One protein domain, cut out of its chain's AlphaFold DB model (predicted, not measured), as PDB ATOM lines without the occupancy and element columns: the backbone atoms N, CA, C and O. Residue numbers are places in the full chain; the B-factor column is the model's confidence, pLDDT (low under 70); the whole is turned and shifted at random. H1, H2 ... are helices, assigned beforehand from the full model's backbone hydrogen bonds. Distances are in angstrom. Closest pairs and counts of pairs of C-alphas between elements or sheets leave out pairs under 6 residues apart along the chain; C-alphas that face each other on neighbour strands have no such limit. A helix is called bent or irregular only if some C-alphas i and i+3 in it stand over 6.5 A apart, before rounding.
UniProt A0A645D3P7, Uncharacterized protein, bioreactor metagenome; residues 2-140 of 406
ATOM      1  N   LEU A   2     182.375 190.566 176.128       74.50
ATOM      2  CA  LEU A   2     182.303 190.948 174.712       74.50
ATOM      3  C   LEU A   2     180.913 190.778 174.084       74.50
ATOM      4  O   LEU A   2     180.472 191.669 173.379       74.50
ATOM      5  N   ALA A   3     180.183 189.703 174.397       77.69
ATOM      6  CA  ALA A   3     178.824 189.510 173.884       77.69
ATOM      7  C   ALA A   3     177.806 190.529 174.443       77.69
ATOM      8  O   ALA A   3     176.990 191.050 173.691       77.69
ATOM      9  N   GLY A   4     177.885 190.876 175.736       82.50
ATOM     10  CA  GLY A   4     177.021 191.901 176.339       82.50
ATOM     11  C   GLY A   4     177.336 193.310 175.828       82.50
ATOM     12  O   GLY A   4     176.429 194.059 175.484       82.50
ATOM     13  N   MET A   5     178.623 193.654 175.707       84.56
ATOM     14  CA  MET A   5     179.061 194.927 175.119       84.56
ATOM     15  C   MET A   5     178.764 195.010 173.620       84.56
ATOM     16  O   MET A   5     178.325 196.049 173.145       84.56
ATOM     17  N   GLY A   6     178.963 193.921 172.877       88.19
ATOM     18  CA  GLY A   6     178.628 193.844 171.458       88.19
ATOM     19  C   GLY A   6     177.133 194.027 171.232       88.19
ATOM     20  O   GLY A   6     176.733 194.836 170.405       88.19
ATOM     21  N   GLY A   7     176.303 193.361 172.035       88.69
ATOM     22  CA  GLY A   7     174.857 193.542 172.008       88.69
ATOM     23  C   GLY A   7     174.406 194.959 172.369       88.69
ATOM     24  O   GLY A   7     173.531 195.508 171.700       88.69
ATOM     25  N   LEU A   8     175.042 195.586 173.366       91.81
ATOM     26  CA  LEU A   8     174.837 196.998 173.701       91.81
ATOM     27  C   LEU A   8     175.158 197.908 172.507       91.81
ATOM     28  O   LEU A   8     174.329 198.734 172.144       91.81
ATOM     29  N   ILE A   9     176.321 197.734 171.874       92.19
ATOM     30  CA  ILE A   9     176.747 198.539 170.719       92.19
ATOM     31  C   ILE A   9     175.797 198.361 169.540       92.19
ATOM     32  O   ILE A   9     175.360 199.347 168.962       92.19
ATOM     33  N   VAL A  10     175.456 197.119 169.191       93.00
ATOM     34  CA  VAL A  10     174.542 196.836 168.077       93.00
ATOM     35  C   VAL A  10     173.182 197.481 168.332       93.00
ATOM     36  O   VAL A  10     172.648 198.138 167.444       93.00
ATOM     37  N   THR A  11     172.656 197.364 169.553       92.50
ATOM     38  CA  THR A  11     171.368 197.966 169.924       92.50
ATOM     39  C   THR A  11     171.434 199.495 169.908       92.50
ATOM     40  O   THR A  11     170.538 200.132 169.366       92.50
ATOM     41  N   LEU A  12     172.506 200.096 170.438       92.88
ATOM     42  CA  LEU A  12     172.736 201.547 170.386       92.88
ATOM     43  C   LEU A  12     172.789 202.054 168.948       92.88
ATOM     44  O   LEU A  12     172.080 202.990 168.599       92.88
ATOM     45  N   CYS A  13     173.595 201.421 168.100       92.75
ATOM     46  CA  CYS A  13     173.712 201.799 166.697       92.75
ATOM     47  C   CYS A  13     172.398 201.596 165.941       92.75
ATOM     48  O   CYS A  13     172.105 202.347 165.026       92.75
ATOM     49  N   TRP A  14     171.595 200.596 166.293       93.62
ATOM     50  CA  TRP A  14     170.323 200.386 165.611       93.62
ATOM     51  C   TRP A  14     169.265 201.422 166.013       93.62
ATOM     52  O   TRP A  14     168.501 201.881 165.168       93.62
ATOM     53  N   LEU A  15     169.228 201.805 167.290       92.62
ATOM     54  CA  LEU A  15     168.237 202.748 167.810       92.62
ATOM     55  C   LEU A  15     168.606 204.220 167.577       92.62
ATOM     56  O   LEU A  15     167.716 205.069 167.580       92.62
ATOM     57  N   THR A  16     169.886 204.534 167.389       92.00
ATOM     58  CA  THR A  16     170.342 205.905 167.134       92.00
ATOM     59  C   THR A  16     170.251 206.248 165.642       92.00
ATOM     60  O   THR A  16     170.806 205.519 164.811       92.00
ATOM     61  N   PRO A  17     169.610 207.372 165.268       89.31
ATOM     62  CA  PRO A  17     169.574 207.841 163.887       89.31
ATOM     63  C   PRO A  17     170.978 207.982 163.288       89.31
ATOM     64  O   PRO A  17     171.887 208.529 163.909       89.31
ATOM     65  N   GLY A  18     171.172 207.458 162.075       88.56
ATOM     66  CA  GLY A  18     172.473 207.463 161.394       88.56
ATOM     67  C   GLY A  18     173.481 206.426 161.910       88.56
ATOM     68  O   GLY A  18     174.627 206.400 161.453       88.56
ATOM     69  N   GLY A  19     173.084 205.537 162.823       92.88
ATOM     70  CA  GLY A  19     173.918 204.420 163.244       92.88
ATOM     71  C   GLY A  19     175.125 204.827 164.082       92.88
ATOM     72  O   GLY A  19     175.103 205.813 164.816       92.88
ATOM     73  N   ALA A  20     176.214 204.065 163.951       92.00
ATOM     74  CA  ALA A  20     177.471 204.363 164.638       92.00
ATOM     75  C   ALA A  20     178.056 205.723 164.224       92.00
ATOM     76  O   ALA A  20     178.562 206.462 165.062       92.00
ATOM     77  N   VAL A  21     177.972 206.056 162.931       93.12
ATOM     78  CA  VAL A  21     178.487 207.325 162.401       93.12
ATOM     79  C   VAL A  21     177.618 208.478 162.889       93.12
ATOM     80  O   VAL A  21     178.159 209.417 163.457       93.12
ATOM     81  N   GLY A  22     176.291 208.359 162.769       91.81
ATOM     82  CA  GLY A  22     175.334 209.360 163.248       91.81
ATOM     83  C   GLY A  22     175.466 209.653 164.741       91.81
ATOM     84  O   GLY A  22     175.436 210.807 165.159       91.81
ATOM     85  N   ALA A  23     175.702 208.615 165.547       92.50
ATOM     86  CA  ALA A  23     175.958 208.761 166.972       92.50
ATOM     87  C   ALA A  23     177.191 209.637 167.260       92.50
ATOM     88  O   ALA A  23     177.133 210.514 168.121       92.50
ATOM     89  N   VAL A  24     178.296 209.423 166.541       93.06
ATOM     90  CA  VAL A  24     179.534 210.196 166.732       93.06
ATOM     91  C   VAL A  24     179.402 211.603 166.159       93.06
ATOM     92  O   VAL A  24     179.791 212.556 166.827       93.06
ATOM     93  N   THR A  25     178.832 211.757 164.960       92.12
ATOM     94  CA  THR A  25     178.664 213.073 164.328       92.12
ATOM     95  C   THR A  25     177.755 213.965 165.158       92.12
ATOM     96  O   THR A  25     178.129 215.098 165.437       92.12
ATOM     97  N   TYR A  26     176.632 213.434 165.654       92.88
ATOM     98  CA  TYR A  26     175.726 214.182 166.520       92.88
ATOM     99  C   TYR A  26     176.433 214.652 167.795       92.88
ATOM    100  O   TYR A  26     176.361 215.830 168.144       92.88
ATOM    101  N   ALA A  27     177.175 213.764 168.467       91.56
ATOM    102  CA  ALA A  27     177.944 214.143 169.650       91.56
ATOM    103  C   ALA A  27     178.974 215.237 169.322       91.56
ATOM    104  O   ALA A  27     179.154 216.182 170.089       91.56
ATOM    105  N   PHE A  28     179.634 215.130 168.168       91.44
ATOM    106  CA  PHE A  28     180.667 216.071 167.755       91.44
ATOM    107  C   PHE A  28     180.108 217.460 167.443       91.44
ATOM    108  O   PHE A  28     180.706 218.454 167.852       91.44
ATOM    109  N   GLU A  29     178.955 217.523 166.781       90.06
ATOM    110  CA  GLU A  29     178.228 218.764 166.496       90.06
ATOM    111  C   GLU A  29     177.725 219.446 167.776       90.06
ATOM    112  O   GLU A  29     177.703 220.672 167.852       90.06
ATOM    113  N   HIS A  30     177.403 218.673 168.818       89.38
ATOM    114  CA  HIS A  30     176.887 219.177 170.097       89.38
ATOM    115  C   HIS A  30     177.982 219.366 171.162       89.38
ATOM    116  O   HIS A  30     177.738 219.238 172.360       89.38
ATOM    117  N   GLY A  31     179.210 219.684 170.741       84.38
ATOM    118  CA  GLY A  31     180.286 220.099 171.651       84.38
ATOM    119  C   GLY A  31     181.043 218.963 172.347       84.38
ATOM    120  O   GLY A  31     181.939 219.234 173.144       84.38
ATOM    121  N   HIS A  32     180.761 217.699 172.017       85.00
ATOM    122  CA  HIS A  32     181.544 216.536 172.463       85.00
ATOM    123  C   HIS A  32     182.556 216.062 171.408       85.00
ATOM    124  O   HIS A  32     183.045 214.932 171.460       85.00
ATOM    125  N   GLY A  33     182.848 216.919 170.429       80.75
ATOM    126  CA  GLY A  33     183.762 216.641 169.333       80.75
ATOM    127  C   GLY A  33     185.171 217.155 169.552       80.75
ATOM    128  O   GLY A  33     185.590 217.523 170.647       80.75
ATOM    129  N   LEU A  34     185.913 217.204 168.449       81.81
ATOM    130  CA  LEU A  34     187.294 217.674 168.439       81.81
ATOM    131  C   LEU A  34     187.412 219.208 168.405       81.81
ATOM    132  O   LEU A  34     188.521 219.726 168.334       81.81
ATOM    133  N   SER A  35     186.302 219.951 168.468       81.81
ATOM    134  CA  SER A  35     186.301 221.423 168.436       81.81
ATOM    135  C   SER A  35     187.163 222.032 169.540       81.81
ATOM    136  O   SER A  35     187.852 223.018 169.300       81.81
ATOM    137  N   ARG A  36     187.215 221.386 170.709       76.81
ATOM    138  CA  ARG A  36     188.057 221.808 171.832       76.81
ATOM    139  C   ARG A  36     189.554 221.811 171.509       76.81
ATOM    140  O   ARG A  36     190.298 222.604 172.071       76.81
ATOM    141  N   PHE A  37     190.009 220.973 170.572       83.38
ATOM    142  CA  PHE A  37     191.399 220.993 170.099       83.38
ATOM    143  C   PHE A  37     191.728 222.246 169.275       83.38
ATOM    144  O   PHE A  37     192.898 222.463 168.976       83.38
ATOM    145  N   ASN A  38     190.738 223.064 168.910       86.06
ATOM    146  CA  ASN A  38     190.951 224.343 168.231       86.06
ATOM    147  C   ASN A  38     190.994 225.531 169.207       86.06
ATOM    148  O   ASN A  38     191.356 226.634 168.805       86.06
ATOM    149  N   GLU A  39     190.630 225.334 170.476       88.12
ATOM    150  CA  GLU A  39     190.663 226.385 171.493       88.12
ATOM    151  C   GLU A  39     192.110 226.644 171.933       88.12
ATOM    152  O   GLU A  39     192.819 225.724 172.343       88.12
ATOM    153  N   ALA A  40     192.562 227.902 171.892       89.38
ATOM    154  CA  ALA A  40     193.920 228.256 172.318       89.38
ATOM    155  C   ALA A  40     194.166 227.904 173.799       89.38
ATOM    156  O   ALA A  40     195.216 227.356 174.143       89.38
ATOM    157  N   ASP A  41     193.161 228.128 174.651       88.50
ATOM    158  CA  ASP A  41     193.213 227.844 176.089       88.50
ATOM    159  C   ASP A  41     193.471 226.363 176.390       88.50
ATOM    160  O   ASP A  41     194.121 226.041 177.388       88.50
ATOM    161  N   PHE A  42     193.053 225.453 175.500       89.75
ATOM    162  CA  PHE A  42     193.297 224.018 175.641       89.75
ATOM    163  C   PHE A  42     194.794 223.674 175.637       89.75
ATOM    164  O   PHE A  42     195.198 222.722 176.302       89.75
ATOM    165  N   TYR A  43     195.637 224.453 174.957       92.00
ATOM    166  CA  TYR A  43     197.089 224.235 174.910       92.00
ATOM    167  C   TYR A  43     197.864 225.029 175.961       92.00
ATOM    168  O   TYR A  43     199.094 224.950 176.008       92.00
ATOM    169  N   THR A  44     197.178 225.782 176.818       90.31
ATOM    170  CA  THR A  44     197.820 226.483 177.931       90.31
ATOM    171  C   THR A  44     198.087 225.533 179.099       90.31
ATOM    172  O   THR A  44     197.559 224.424 179.180       90.31
ATOM    173  N   LEU A  45     198.929 225.963 180.035       86.88
ATOM    174  CA  LEU A  45     199.141 225.285 181.312       86.88
ATOM    175  C   LEU A  45     198.633 226.210 182.427       86.88
ATOM    176  O   LEU A  45     199.394 226.625 183.295       86.88
ATOM    177  N   TRP A  46     197.355 226.594 182.339       88.88
ATOM    178  CA  TRP A  46     196.724 227.524 183.276       88.88
ATOM    179  C   TRP A  46     195.882 226.785 184.334       88.88
ATOM    180  O   TRP A  46     195.094 225.909 183.967       88.88
ATOM    181  N   PRO A  47     195.997 227.122 185.637       88.75
ATOM    182  CA  PRO A  47     195.348 226.381 186.726       88.75
ATOM    183  C   PRO A  47     193.821 226.390 186.683       88.75
ATOM    184  O   PRO A  47     193.193 225.458 187.183       88.75
ATOM    185  N   TYR A  48     193.223 227.425 186.095       89.69
ATOM    186  CA  TYR A  48     191.771 227.620 186.076       89.69
ATOM    187  C   TYR A  48     191.094 227.063 184.816       89.69
ATOM    188  O   TYR A  48     189.870 227.071 184.711       89.69
ATOM    189  N   VAL A  49     191.865 226.521 183.865       88.62
ATOM    190  CA  VAL A  49     191.308 225.837 182.692       88.62
ATOM    191  C   VAL A  49     191.041 224.375 183.050       88.62
ATOM    192  O   VAL A  49     191.955 223.610 183.357       88.62
ATOM    193  N   ARG A  50     189.764 223.969 183.010       85.81
ATOM    194  CA  ARG A  50     189.306 222.651 183.499       85.81
ATOM    195  C   ARG A  50     190.003 221.456 182.841       85.81
ATOM    196  O   ARG A  50     190.214 220.447 183.497       85.81
ATOM    197  N   LEU A  51     190.329 221.538 181.552       86.88
ATOM    198  CA  LEU A  51     191.076 220.500 180.841       86.88
ATOM    199  C   LEU A  51     192.065 221.167 179.895       86.88
ATOM    200  O   LEU A  51     191.646 221.937 179.033       86.88
ATOM    201  N   THR A  52     193.344 220.824 180.026       89.88
ATOM    202  CA  THR A  52     194.391 221.260 179.100       89.88
ATOM    203  C   THR A  52     195.150 220.067 178.539       89.88
ATOM    204  O   THR A  52     195.335 219.051 179.214       89.88
ATOM    205  N   PHE A  53     195.607 220.189 177.296       90.38
ATOM    206  CA  PHE A  53     196.391 219.183 176.590       90.38
ATOM    207  C   PHE A  53     197.611 218.748 177.403       90.38
ATOM    208  O   PHE A  53     197.818 217.556 177.623       90.38
ATOM    209  N   TRP A  54     198.391 219.711 177.902       90.12
ATOM    210  CA  TRP A  54     199.603 219.426 178.667       90.12
ATOM    211  C   TRP A  54     199.306 218.739 179.994       90.12
ATOM    212  O   TRP A  54     200.012 217.800 180.357       90.12
ATOM    213  N   ALA A  55     198.245 219.152 180.695       87.50
ATOM    214  CA  ALA A  55     197.843 218.503 181.936       87.50
ATOM    215  C   ALA A  55     197.452 217.041 181.709       87.50
ATOM    216  O   ALA A  55     197.909 216.154 182.431       87.50
ATOM    217  N   LEU A  56     196.658 216.790 180.666       87.31
ATOM    218  CA  LEU A  56     196.253 215.447 180.275       87.31
ATOM    219  C   LEU A  56     197.453 214.602 179.842       87.31
ATOM    220  O   LEU A  56     197.579 213.462 180.277       87.31
ATOM    221  N   LEU A  57     198.365 215.149 179.035       88.81
ATOM    222  CA  LEU A  57     199.555 214.433 178.576       88.81
ATOM    223  C   LEU A  57     200.471 214.041 179.743       88.81
ATOM    224  O   LEU A  57     200.894 212.888 179.826       88.81
ATOM    225  N   ILE A  58     200.750 214.977 180.656       87.12
ATOM    226  CA  ILE A  58     201.548 214.719 181.862       87.12
ATOM    227  C   ILE A  58     200.891 213.611 182.685       87.12
ATOM    228  O   ILE A  58     201.554 212.644 183.059       87.12
ATOM    229  N   GLU A  59     199.583 213.701 182.928       81.50
ATOM    230  CA  GLU A  59     198.868 212.683 183.693       81.50
ATOM    231  C   GLU A  59     198.916 211.311 183.002       81.50
ATOM    232  O   GLU A  59     199.206 210.323 183.672       81.50
ATOM    233  N   ARG A  60     198.771 211.229 181.671       85.00
ATOM    234  CA  ARG A  60     198.897 209.958 180.936       85.00
ATOM    235  C   ARG A  60     200.298 209.351 181.049       85.00
ATOM    236  O   ARG A  60     200.419 208.147 181.277       85.00
ATOM    237  N   VAL A  61     201.355 210.157 180.909       85.56
ATOM    238  CA  VAL A  61     202.751 209.686 180.977       85.56
ATOM    239  C   VAL A  61     203.094 209.190 182.383       85.56
ATOM    240  O   VAL A  61     203.558 208.061 182.553       85.56
ATOM    241  N   PHE A  62     202.835 210.000 183.410       81.38
ATOM    242  CA  PHE A  62     203.175 209.637 184.787       81.38
ATOM    243  C   PHE A  62     202.212 208.611 185.385       81.38
ATOM    244  O   PHE A  62     202.638 207.747 186.154       81.38
ATOM    245  N   GLY A  63     200.942 208.631 184.986       79.44
ATOM    246  CA  GLY A  63     199.971 207.590 185.307       79.44
ATOM    247  C   GLY A  63     200.429 206.225 184.797       79.44
ATOM    248  O   GLY A  63     200.443 205.262 185.564       79.44
ATOM    249  N   ALA A  64     200.919 206.136 183.556       80.06
ATOM    250  CA  ALA A  64     201.480 204.897 183.019       80.06
ATOM    251  C   ALA A  64     202.703 204.415 183.819       80.06
ATOM    252  O   ALA A  64     202.766 203.242 184.190       80.06
ATOM    253  N   LEU A  65     203.632 205.313 184.165       80.50
ATOM    254  CA  LEU A  65     204.791 204.981 185.007       80.50
ATOM    255  C   LEU A  65     204.376 204.479 186.402       80.50
ATOM    256  O   LEU A  65     204.996 203.555 186.933       80.50
ATOM    257  N   SER A  66     203.291 205.020 186.970       77.44
ATOM    258  CA  SER A  66     202.765 204.600 188.278       77.44
ATOM    259  C   SER A  66     202.355 203.127 188.301       77.44
ATOM    260  O   SER A  66     202.545 202.432 189.300       77.44
ATOM    261  N   THR A  67     201.852 202.615 187.175       77.56
ATOM    262  CA  THR A  67     201.432 201.214 187.085       77.56
ATOM    263  C   THR A  67     202.613 200.259 187.218       77.56
ATOM    264  O   THR A  67     202.440 199.177 187.778       77.56
ATOM    265  N   GLY A  68     203.811 200.663 186.778       76.19
ATOM    266  CA  GLY A  68     205.028 199.853 186.839       76.19
ATOM    267  C   GLY A  68     205.574 199.660 188.254       76.19
ATOM    268  O   GLY A  68     206.185 198.634 188.530       76.19
ATOM    269  N   VAL A  69     205.305 200.605 189.160       78.12
ATOM    270  CA  VAL A  69     205.701 200.515 190.578       78.12
ATOM    271  C   VAL A  69     204.608 199.917 191.468       78.12
ATOM    272  O   VAL A  69     204.828 199.693 192.656       78.12
ATOM    273  N   SER A  70     203.419 199.657 190.918       80.56
ATOM    274  CA  SER A  70     202.320 199.066 191.680       80.56
ATOM    275  C   SER A  70     202.575 197.586 191.978       80.56
ATOM    276  O   SER A  70     203.001 196.818 191.110       80.56
ATOM    277  N   GLN A  71     202.237 197.161 193.198       82.75
ATOM    278  CA  GLN A  71     202.455 195.781 193.633       82.75
ATOM    279  C   GLN A  71     201.719 194.761 192.752       82.75
ATOM    280  O   GLN A  71     202.252 193.693 192.459       82.75
ATOM    281  N   MET A  72     200.516 195.101 192.280       84.06
ATOM    282  CA  MET A  72     199.747 194.251 191.368       84.06
ATOM    283  C   MET A  72     200.527 193.940 190.084       84.06
ATOM    284  O   MET A  72     200.600 192.783 189.663       84.06
ATOM    285  N   THR A  73     201.093 194.964 189.447       85.12
ATOM    286  CA  THR A  73     201.837 194.796 188.197       85.12
ATOM    287  C   THR A  73     203.130 194.038 188.447       85.12
ATOM    288  O   THR A  73     203.407 193.078 187.736       85.12
ATOM    289  N   VAL A  74     203.880 194.394 189.494       83.50
ATOM    290  CA  VAL A  74     205.140 193.717 189.843       83.50
ATOM    291  C   VAL A  74     204.918 192.219 190.062       83.50
ATOM    292  O   VAL A  74     205.622 191.402 189.470       83.50
ATOM    293  N   GLN A  75     203.890 191.833 190.823       84.44
ATOM    294  CA  GLN A  75     203.550 190.423 191.041       84.44
ATOM    295  C   GLN A  75     203.229 189.687 189.733       84.44
ATOM    296  O   GLN A  75     203.720 188.580 189.510       84.44
ATOM    297  N   ARG A  76     202.449 190.311 188.841       87.44
ATOM    298  CA  ARG A  76     202.105 189.732 187.532       87.44
ATOM    299  C   ARG A  76     203.328 189.568 186.637       87.44
ATOM    300  O   ARG A  76     203.452 188.546 185.972       87.44
ATOM    301  N   LEU A  77     204.239 190.541 186.634       88.31
ATOM    302  CA  LEU A  77     205.458 190.478 185.831       88.31
ATOM    303  C   LEU A  77     206.418 189.401 186.361       88.31
ATOM    304  O   LEU A  77     206.951 188.626 185.564       88.31
ATOM    305  N   MET A  78     206.570 189.269 187.684       86.38
ATOM    306  CA  MET A  78     207.389 188.209 188.294       86.38
ATOM    307  C   MET A  78     206.853 186.801 187.994       86.38
ATOM    308  O   MET A  78     207.635 185.872 187.812       86.38
ATOM    309  N   ALA A  79     205.535 186.642 187.854       89.19
ATOM    310  CA  ALA A  79     204.917 185.361 187.511       89.19
ATOM    311  C   ALA A  79     205.195 184.889 186.068       89.19
ATOM    312  O   ALA A  79     204.924 183.739 185.737       89.19
ATOM    313  N   THR A  80     205.744 185.742 185.193       90.88
ATOM    314  CA  THR A  80     206.026 185.375 183.790       90.88
ATOM    315  C   THR A  80     207.321 184.570 183.600       90.88
ATOM    316  O   THR A  80     207.591 184.088 182.494       90.88
ATOM    317  N   GLY A  81     208.143 184.452 184.651       87.88
ATOM    318  CA  GLY A  81     209.382 183.663 184.677       87.88
ATOM    319  C   GLY A  81     210.548 184.216 183.846       87.88
ATOM    320  O   GLY A  81     211.626 183.632 183.851       87.88
ATOM    321  N   SER A  82     210.368 185.321 183.112       91.06
ATOM    322  CA  SER A  82     211.427 185.949 182.312       91.06
ATOM    323  C   SER A  82     211.093 187.399 181.974       91.06
ATOM    324  O   SER A  82     209.967 187.701 181.583       91.06
ATOM    325  N   VAL A  83     212.099 188.280 181.984       89.62
ATOM    326  CA  VAL A  83     211.967 189.687 181.555       89.62
ATOM    327  C   VAL A  83     211.395 189.795 180.137       89.62
ATOM    328  O   VAL A  83     210.536 190.633 179.875       89.62
ATOM    329  N   ARG A  84     211.794 188.910 179.212       90.88
ATOM    330  CA  ARG A  84     211.270 188.923 177.833       90.88
ATOM    331  C   ARG A  84     209.767 188.636 177.797       90.88
ATOM    332  O   ARG A  84     209.049 189.250 177.011       90.88
ATOM    333  N   ASN A  85     209.295 187.711 178.632       92.00
ATOM    334  CA  ASN A  85     207.873 187.383 178.730       92.00
ATOM    335  C   ASN A  85     207.096 188.482 179.459       92.00
ATOM    336  O   ASN A  85     206.005 188.822 179.017       92.00
ATOM    337  N   ALA A  86     207.682 189.095 180.489       89.94
ATOM    338  CA  ALA A  86     207.129 190.258 181.178       89.94
ATOM    339  C   ALA A  86     206.893 191.435 180.212       89.94
ATOM    340  O   ALA A  86     205.799 191.995 180.172       89.94
ATOM    341  N   VAL A  87     207.876 191.752 179.360       90.38
ATOM    342  CA  VAL A  87     207.747 192.791 178.321       90.38
ATOM    343  C   VAL A  87     206.634 192.439 177.333       90.38
ATOM    344  O   VAL A  87     205.755 193.261 177.080       90.38
ATOM    345  N   LYS A  88     206.613 191.205 176.808       92.56
ATOM    346  CA  LYS A  88     205.540 190.747 175.907       92.56
ATOM    347  C   LYS A  88     204.159 190.842 176.558       92.56
ATOM    348  O   LYS A  88     203.218 191.283 175.900       92.56
ATOM    349  N   ALA A  89     204.032 190.451 177.826       91.19
ATOM    350  CA  ALA A  89     202.784 190.525 178.577       91.19
ATOM    351  C   ALA A  89     202.305 191.977 178.719       91.19
ATOM    352  O   ALA A  89     201.135 192.260 178.465       91.19
ATOM    353  N   GLN A  90     203.213 192.908 179.028       89.31
ATOM    354  CA  GLN A  90     202.878 194.327 179.150       89.31
ATOM    355  C   GLN A  90     202.453 194.945 177.811       89.31
ATOM    356  O   GLN A  90     201.437 195.637 177.753       89.31
ATOM    357  N   PHE A  91     203.172 194.660 176.720       90.25
ATOM    358  CA  PHE A  91     202.782 195.118 175.380       90.25
ATOM    359  C   PHE A  91     201.436 194.537 174.941       90.25
ATOM    360  O   PHE A  91     200.599 195.261 174.410       90.25
ATOM    361  N   SER A  92     201.199 193.250 175.207       91.12
ATOM    362  CA  SER A  92     199.919 192.598 174.899       91.12
ATOM    363  C   SER A  92     198.772 193.229 175.692       91.12
ATOM    364  O   SER A  92     197.713 193.501 175.135       91.12
ATOM    365  N   SER A  93     199.001 193.535 176.974       89.00
ATOM    366  CA  SER A  93     198.041 194.241 177.828       89.00
ATOM    367  C   SER A  93     197.692 195.626 177.270       89.00
ATOM    368  O   SER A  93     196.514 195.958 177.128       89.00
ATOM    369  N   ALA A  94     198.698 196.412 176.871       88.06
ATOM    370  CA  ALA A  94     198.490 197.727 176.267       88.06
ATOM    371  C   ALA A  94     197.709 197.640 174.942       88.06
ATOM    372  O   ALA A  94     196.762 198.401 174.732       88.06
ATOM    373  N   LEU A  95     198.054 196.671 174.085       91.75
ATOM    374  CA  LEU A  95     197.400 196.449 172.794       91.75
ATOM    375  C   LEU A  95     195.924 196.051 172.937       91.75
ATOM    376  O   LEU A  95     195.114 196.447 172.109       91.75
ATOM    377  N   ILE A  96     195.566 195.297 173.981       90.56
ATOM    378  CA  ILE A  96     194.173 194.916 174.277       90.56
ATOM    379  C   ILE A  96     193.408 196.071 174.938       90.56
ATOM    380  O   ILE A  96     192.224 196.276 174.670       90.56
ATOM    381  N   THR A  97     194.079 196.846 175.790       87.88
ATOM    382  CA  THR A  97     193.453 197.941 176.544       87.88
ATOM    383  C   THR A  97     193.039 199.092 175.632       87.88
ATOM    384  O   THR A  97     191.950 199.636 175.791       87.88
ATOM    385  N   LEU A  98     193.866 199.449 174.645       89.88
ATOM    386  CA  LEU A  98     193.594 200.562 173.733       89.88
ATOM    387  C   LEU A  98     192.246 200.447 172.984       89.88
ATOM    388  O   LEU A  98     191.437 201.368 173.106       89.88
ATOM    389  N   PRO A  99     191.936 199.353 172.257       91.31
ATOM    390  CA  PRO A  99     190.655 199.215 171.571       91.31
ATOM    391  C   PRO A  99     189.484 199.137 172.553       91.31
ATOM    392  O   PRO A  99     188.420 199.675 172.260       91.31
ATOM    393  N   LEU A 100     189.672 198.536 173.734       89.56
ATOM    394  CA  LEU A 100     188.638 198.508 174.769       89.56
ATOM    395  C   LEU A 100     188.299 199.922 175.259       89.56
ATOM    396  O   LEU A 100     187.123 200.267 175.364       89.56
ATOM    397  N   CYS A 101     189.309 200.761 175.503       89.88
ATOM    398  CA  CYS A 101     189.116 202.160 175.875       89.88
ATOM    399  C   CYS A 101     188.390 202.943 174.777       89.88
ATOM    400  O   CYS A 101     187.443 203.667 175.080       89.88
ATOM    401  N   LEU A 102     188.788 202.796 173.509       90.94
ATOM    402  CA  LEU A 102     188.110 203.461 172.388       90.94
ATOM    403  C   LEU A 102     186.643 203.034 172.280       90.94
ATOM    404  O   LEU A 102     185.766 203.870 172.082       90.94
ATOM    405  N   LEU A 103     186.372 201.746 172.480       91.44
ATOM    406  CA  LEU A 103     185.029 201.186 172.454       91.44
ATOM    407  C   LEU A 103     184.161 201.746 173.595       91.44
ATOM    408  O   LEU A 103     183.021 202.141 173.358       91.44
ATOM    409  N   LEU A 104     184.693 201.850 174.815       90.75
ATOM    410  CA  LEU A 104     183.977 202.461 175.942       90.75
ATOM    411  C   LEU A 104     183.710 203.960 175.724       90.75
ATOM    412  O   LEU A 104     182.613 204.427 176.025       90.75
ATOM    413  N   ASN A 105     184.668 204.698 175.152       90.81
ATOM    414  CA  ASN A 105     184.462 206.103 174.778       90.81
ATOM    415  C   ASN A 105     183.358 206.241 173.720       90.81
ATOM    416  O   ASN A 105     182.480 207.092 173.855       90.81
ATOM    417  N   PHE A 106     183.360 205.371 172.708       93.31
ATOM    418  CA  PHE A 106     182.301 205.323 171.705       93.31
ATOM    419  C   PHE A 106     180.928 205.051 172.334       93.31
ATOM    420  O   PHE A 106     179.977 205.761 172.025       93.31
ATOM    421  N   ILE A 107     180.821 204.076 173.246       93.50
ATOM    422  CA  ILE A 107     179.569 203.796 173.969       93.50
ATOM    423  C   ILE A 107     179.076 205.051 174.704       93.50
ATOM    424  O   ILE A 107     177.893 205.370 174.619       93.50
ATOM    425  N   GLY A 108     179.970 205.781 175.381       92.81
ATOM    426  CA  GLY A 108     179.626 207.027 176.069       92.81
ATOM    427  C   GLY A 108     179.045 208.089 175.129       92.81
ATOM    428  O   GLY A 108     177.975 208.631 175.404       92.81
ATOM    429  N   LEU A 109     179.702 208.330 173.988       93.25
ATOM    430  CA  LEU A 109     179.207 209.257 172.960       93.25
ATOM    431  C   LEU A 109     177.868 208.795 172.374       93.25
ATOM    432  O   LEU A 109     176.957 209.599 172.204       93.25
ATOM    433  N   ALA A 110     177.720 207.498 172.101       94.44
ATOM    434  CA  ALA A 110     176.502 206.952 171.518       94.44
ATOM    435  C   ALA A 110     175.301 207.035 172.466       94.44
ATOM    436  O   ALA A 110     174.196 207.349 172.026       94.44
ATOM    437  N   ILE A 111     175.509 206.799 173.762       94.69
ATOM    438  CA  ILE A 111     174.470 206.956 174.787       94.69
ATOM    439  C   ILE A 111     174.061 208.418 174.926       94.69
ATOM    440  O   ILE A 111     172.865 208.699 175.001       94.69
ATOM    441  N   TYR A 112     175.032 209.337 174.933       93.88
ATOM    442  CA  TYR A 112     174.750 210.770 174.931       93.88
ATOM    443  C   TYR A 112     173.870 211.149 173.733       93.88
ATOM    444  O   TYR A 112     172.786 211.695 173.922       93.88
ATOM    445  N   SER A 113     174.282 210.778 172.518       94.12
ATOM    446  CA  SER A 113     173.538 211.089 171.294       94.12
ATOM    447  C   SER A 113     172.145 210.467 171.272       94.12
ATOM    448  O   SER A 113     171.210 211.096 170.779       94.12
ATOM    449  N   TYR A 114     171.987 209.260 171.823       94.81
ATOM    450  CA  TYR A 114     170.686 208.609 171.953       94.81
ATOM    451  C   TYR A 114     169.752 209.392 172.882       94.81
ATOM    452  O   TYR A 114     168.654 209.755 172.473       94.81
ATOM    453  N   TYR A 115     170.174 209.686 174.115       95.00
ATOM    454  CA  TYR A 115     169.312 210.367 175.089       95.00
ATOM    455  C   TYR A 115     169.110 211.857 174.801       95.00
ATOM    456  O   TYR A 115     168.101 212.414 175.220       95.00
ATOM    457  N   ALA A 116     170.012 212.495 174.055       91.81
ATOM    458  CA  ALA A 116     169.794 213.846 173.548       91.81
ATOM    459  C   ALA A 116     168.628 213.899 172.541       91.81
ATOM    460  O   ALA A 116     167.855 214.854 172.536       91.81
ATOM    461  N   GLN A 117     168.468 212.852 171.727       91.25
ATOM    462  CA  GLN A 117     167.392 212.738 170.734       91.25
ATOM    463  C   GLN A 117     166.119 212.093 171.302       91.25
ATOM    464  O   GLN A 117     165.015 212.401 170.857       91.25
ATOM    465  N   PHE A 118     166.259 211.231 172.312       92.75
ATOM    466  CA  PHE A 118     165.163 210.562 173.013       92.75
ATOM    467  C   PHE A 118     165.275 210.782 174.529       92.75
ATOM    468  O   PHE A 118     165.694 209.869 175.251       92.75
ATOM    469  N   PRO A 119     164.909 211.977 175.032       91.69
ATOM    470  CA  PRO A 119     165.041 212.298 176.447       91.69
ATOM    471  C   PRO A 119     164.230 211.349 177.334       91.69
ATOM    472  O   PRO A 119     163.059 211.071 177.075       91.69
ATOM    473  N   ASP A 120     164.851 210.882 178.417       90.94
ATOM    474  CA  ASP A 120     164.214 210.062 179.444       90.94
ATOM    475  C   ASP A 120     164.368 210.765 180.801       90.94
ATOM    476  O   ASP A 120     165.502 210.956 181.247       90.94
ATOM    477  N   PRO A 121     163.266 211.131 181.487       88.44
ATOM    478  CA  PRO A 121     163.318 211.832 182.774       88.44
ATOM    479  C   PRO A 121     164.100 211.096 183.871       88.44
ATOM    480  O   PRO A 121     164.491 211.707 184.862       88.44
ATOM    481  N   ARG A 122     164.320 209.783 183.727       88.38
ATOM    482  CA  ARG A 122     165.098 208.976 184.678       88.38
ATOM    483  C   ARG A 122     166.604 209.208 184.560       88.38
ATOM    484  O   ARG A 122     167.338 208.853 185.477       88.38
ATOM    485  N   VAL A 123     167.079 209.757 183.442       89.50
ATOM    486  CA  VAL A 123     168.505 209.934 183.166       89.50
ATOM    487  C   VAL A 123     168.977 211.281 183.697       89.50
ATOM    488  O   VAL A 123     168.767 212.321 183.084       89.50
ATOM    489  N   THR A 124     169.648 211.247 184.847       84.00
ATOM    490  CA  THR A 124     170.189 212.441 185.520       84.00
ATOM    491  C   THR A 124     171.717 212.491 185.542       84.00
ATOM    492  O   THR A 124     172.294 213.535 185.828       84.00
ATOM    493  N   ALA A 125     172.388 211.379 185.227       83.00
ATOM    494  CA  ALA A 125     173.842 211.255 185.240       83.00
ATOM    495  C   ALA A 125     174.328 210.306 184.136       83.00
ATOM    496  O   ALA A 125     173.588 209.424 183.702       83.00
ATOM    497  N   GLY A 126     175.592 210.452 183.717       83.19
ATOM    498  CA  GLY A 126     176.182 209.655 182.632       83.19
ATOM    499  C   GLY A 126     176.166 208.145 182.895       83.19
ATOM    500  O   GLY A 126     175.707 207.378 182.051       83.19
ATOM    501  N   ASP A 127     176.576 207.712 184.089       85.38
ATOM    502  CA  ASP A 127     176.548 206.287 184.456       85.38
ATOM    503  C   ASP A 127     175.111 205.751 184.502       85.38
ATOM    504  O   ASP A 127     174.822 204.655 184.018       85.38
ATOM    505  N   LEU A 128     174.180 206.556 185.027       89.00
ATOM    506  CA  LEU A 128     172.766 206.202 185.071       89.00
ATOM    507  C   LEU A 128     172.173 206.085 183.662       89.00
ATOM    508  O   LEU A 128     171.347 205.203 183.440       89.00
ATOM    509  N   ALA A 129     172.620 206.902 182.704       92.62
ATOM    510  CA  ALA A 129     172.230 206.793 181.301       92.62
ATOM    511  C   ALA A 129     172.601 205.416 180.731       92.62
ATOM    512  O   ALA A 129     171.753 204.726 180.166       92.62
ATOM    513  N   LEU A 130     173.843 204.969 180.951       92.94
ATOM    514  CA  LEU A 130     174.310 203.651 180.515       92.94
ATOM    515  C   LEU A 130     173.480 202.519 181.118       92.94
ATOM    516  O   LEU A 130     172.981 201.666 180.383       92.94
ATOM    517  N   PHE A 131     173.298 202.509 182.438       92.00
ATOM    518  CA  PHE A 131     172.548 201.433 183.089       92.00
ATOM    519  C   PHE A 131     171.054 201.466 182.756       92.00
ATOM    520  O   PHE A 131     170.451 200.407 182.583       92.00
ATOM    521  N   THR A 132     170.462 202.651 182.582       93.19
ATOM    522  CA  THR A 132     169.065 202.791 182.141       93.19
ATOM    523  C   THR A 132     168.891 202.256 180.724       93.19
ATOM    524  O   THR A 132     167.934 201.523 180.462       93.19
ATOM    525  N   PHE A 133     169.832 202.535 179.820       94.31
ATOM    526  CA  PHE A 133     169.801 201.996 178.463       94.31
ATOM    527  C   PHE A 133     169.911 200.470 178.477       94.31
ATOM    528  O   PHE A 133     169.076 199.776 177.896       94.31
ATOM    529  N   VAL A 134     170.895 199.938 179.211       93.31
ATOM    530  CA  VAL A 134     171.102 198.493 179.381       93.31
ATOM    531  C   VAL A 134     169.848 197.812 179.925       93.31
ATOM    532  O   VAL A 134     169.463 196.768 179.417       93.31
ATOM    533  N   ALA A 135     169.190 198.397 180.925       91.75
ATOM    534  CA  ALA A 135     168.026 197.794 181.563       91.75
ATOM    535  C   ALA A 135     166.743 197.868 180.720       91.75
ATOM    536  O   ALA A 135     165.855 197.040 180.904       91.75
ATOM    537  N   THR A 136     166.615 198.857 179.827       91.88
ATOM    538  CA  THR A 136     165.330 199.163 179.169       91.88
ATOM    539  C   THR A 136     165.313 198.950 177.662       91.88
ATOM    540  O   THR A 136     164.230 198.820 177.094       91.88
ATOM    541  N   LYS A 137     166.475 198.938 176.998       93.44
ATOM    542  CA  LYS A 137     166.570 198.890 175.530       93.44
ATOM    543  C   LYS A 137     167.185 197.606 174.993       93.44
ATOM    544  O   LYS A 137     166.927 197.260 173.846       93.44
ATOM    545  N   LEU A 138     167.979 196.895 175.792       93.38
ATOM    546  CA  LEU A 138     168.583 195.641 175.348       93.38
ATOM    547  C   LEU A 138     167.538 194.512 175.338       93.38
ATOM    548  O   LEU A 138     166.709 194.437 176.248       93.38
ATOM    549  N   PRO A 139     167.594 193.598 174.351       91.12
ATOM    550  CA  PRO A 139     166.733 192.424 174.322       91.12
ATOM    551  C   PRO A 139     167.003 191.505 175.525       91.12
ATOM    552  O   PRO A 139     168.078 191.580 176.131       91.12
ATOM    553  N   PRO A 140     166.058 190.607 175.866       90.31
ATOM    554  CA  PRO A 140     166.202 189.695 176.996       90.31
ATOM    555  C   PRO A 140     167.555 188.962 177.008       90.31
ATOM    556  O   PRO A 140     168.130 188.677 175.961       90.31
TER     557      PRO A 140
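Overview. This is residues 2 to 140 of the 406 residues of an uncharacterized protein of bioreactor metagenome (UniProt A0A645D3P7). Helices frame an open, flat triangle: long H7 makes one side, H2, H3 and H4 the second, and H5 the third, with H6 at the corner where the chain turns back into H7. H1, H2 and H8 pack round the later part of H7. The 139 printed residues hold eight named helices, H1 to H8 in order, and no named strand: all helix. The whole is loose, with a radius of gyration of the C-alphas of 19.2 A, and spans 52 by 46 by 25 A, only just flat.

Along the chain. H1, residues 2 to 15, begins at C-alpha 2 (182.303, 190.948, 174.712) and is 19.6 A long. H2, residues 19 to 32, is irregular: C-alphas 29 and 32 are 7.2 A apart. H3 is residues 34 to 38 and H4 residues 40 to 43. H5, residues 53 to 69, is 25.1 A long. H6 is residues 71 to 78. H7, residues 83 to 117, measures 51.3 A and ends at C-alpha 117 (167.392, 212.738, 170.734). H8 is residues 126 to 137.

Arrangement. H7 is the hub, touching four helices. H2 touches residues 106 to 114 of H7, about perpendicular at 80 degrees; their closest C-alphas, Ala 23 and Ala 110, are 4.9 A apart. H1 touches H7 at a shallow tilt of 28 degrees, the same way, closest at C-alphas Leu 12 and Ala 110, 6.7 A. H8 touches H7 at 75 degrees, about perpendicular, closest at C-alphas Ile 111 and Leu 130, 6.6 A. H6 touches residues 83 to 89 of H7, closest at C-alphas Leu 77 and Ala 86, 4.9 A. H5 and H7 are apart. H4 and H5 only just touch, with 3 pairs of C-alphas within 8 A; the closest, Tyr 43 and Phe 53, are 5.4 A apart. H3 touches no helix. Each O i to N i+4 pair is within hydrogen-bond range in H1, H6 and H8, against 8 of 10 in H2, 11 of 13 in H5, 29 of 31 in H7 and 0 of 1 in H3, where 2 of 2 O i to N i+3 pairs are; H4 is too short for an i+4 pair.

Size, cuts and confidence. The C-alphas farthest apart, Ser 82 and Pro 121, are 54.6 A apart. The printed part has no cut and no long link, and no printed residue is under 70 in pLDDT.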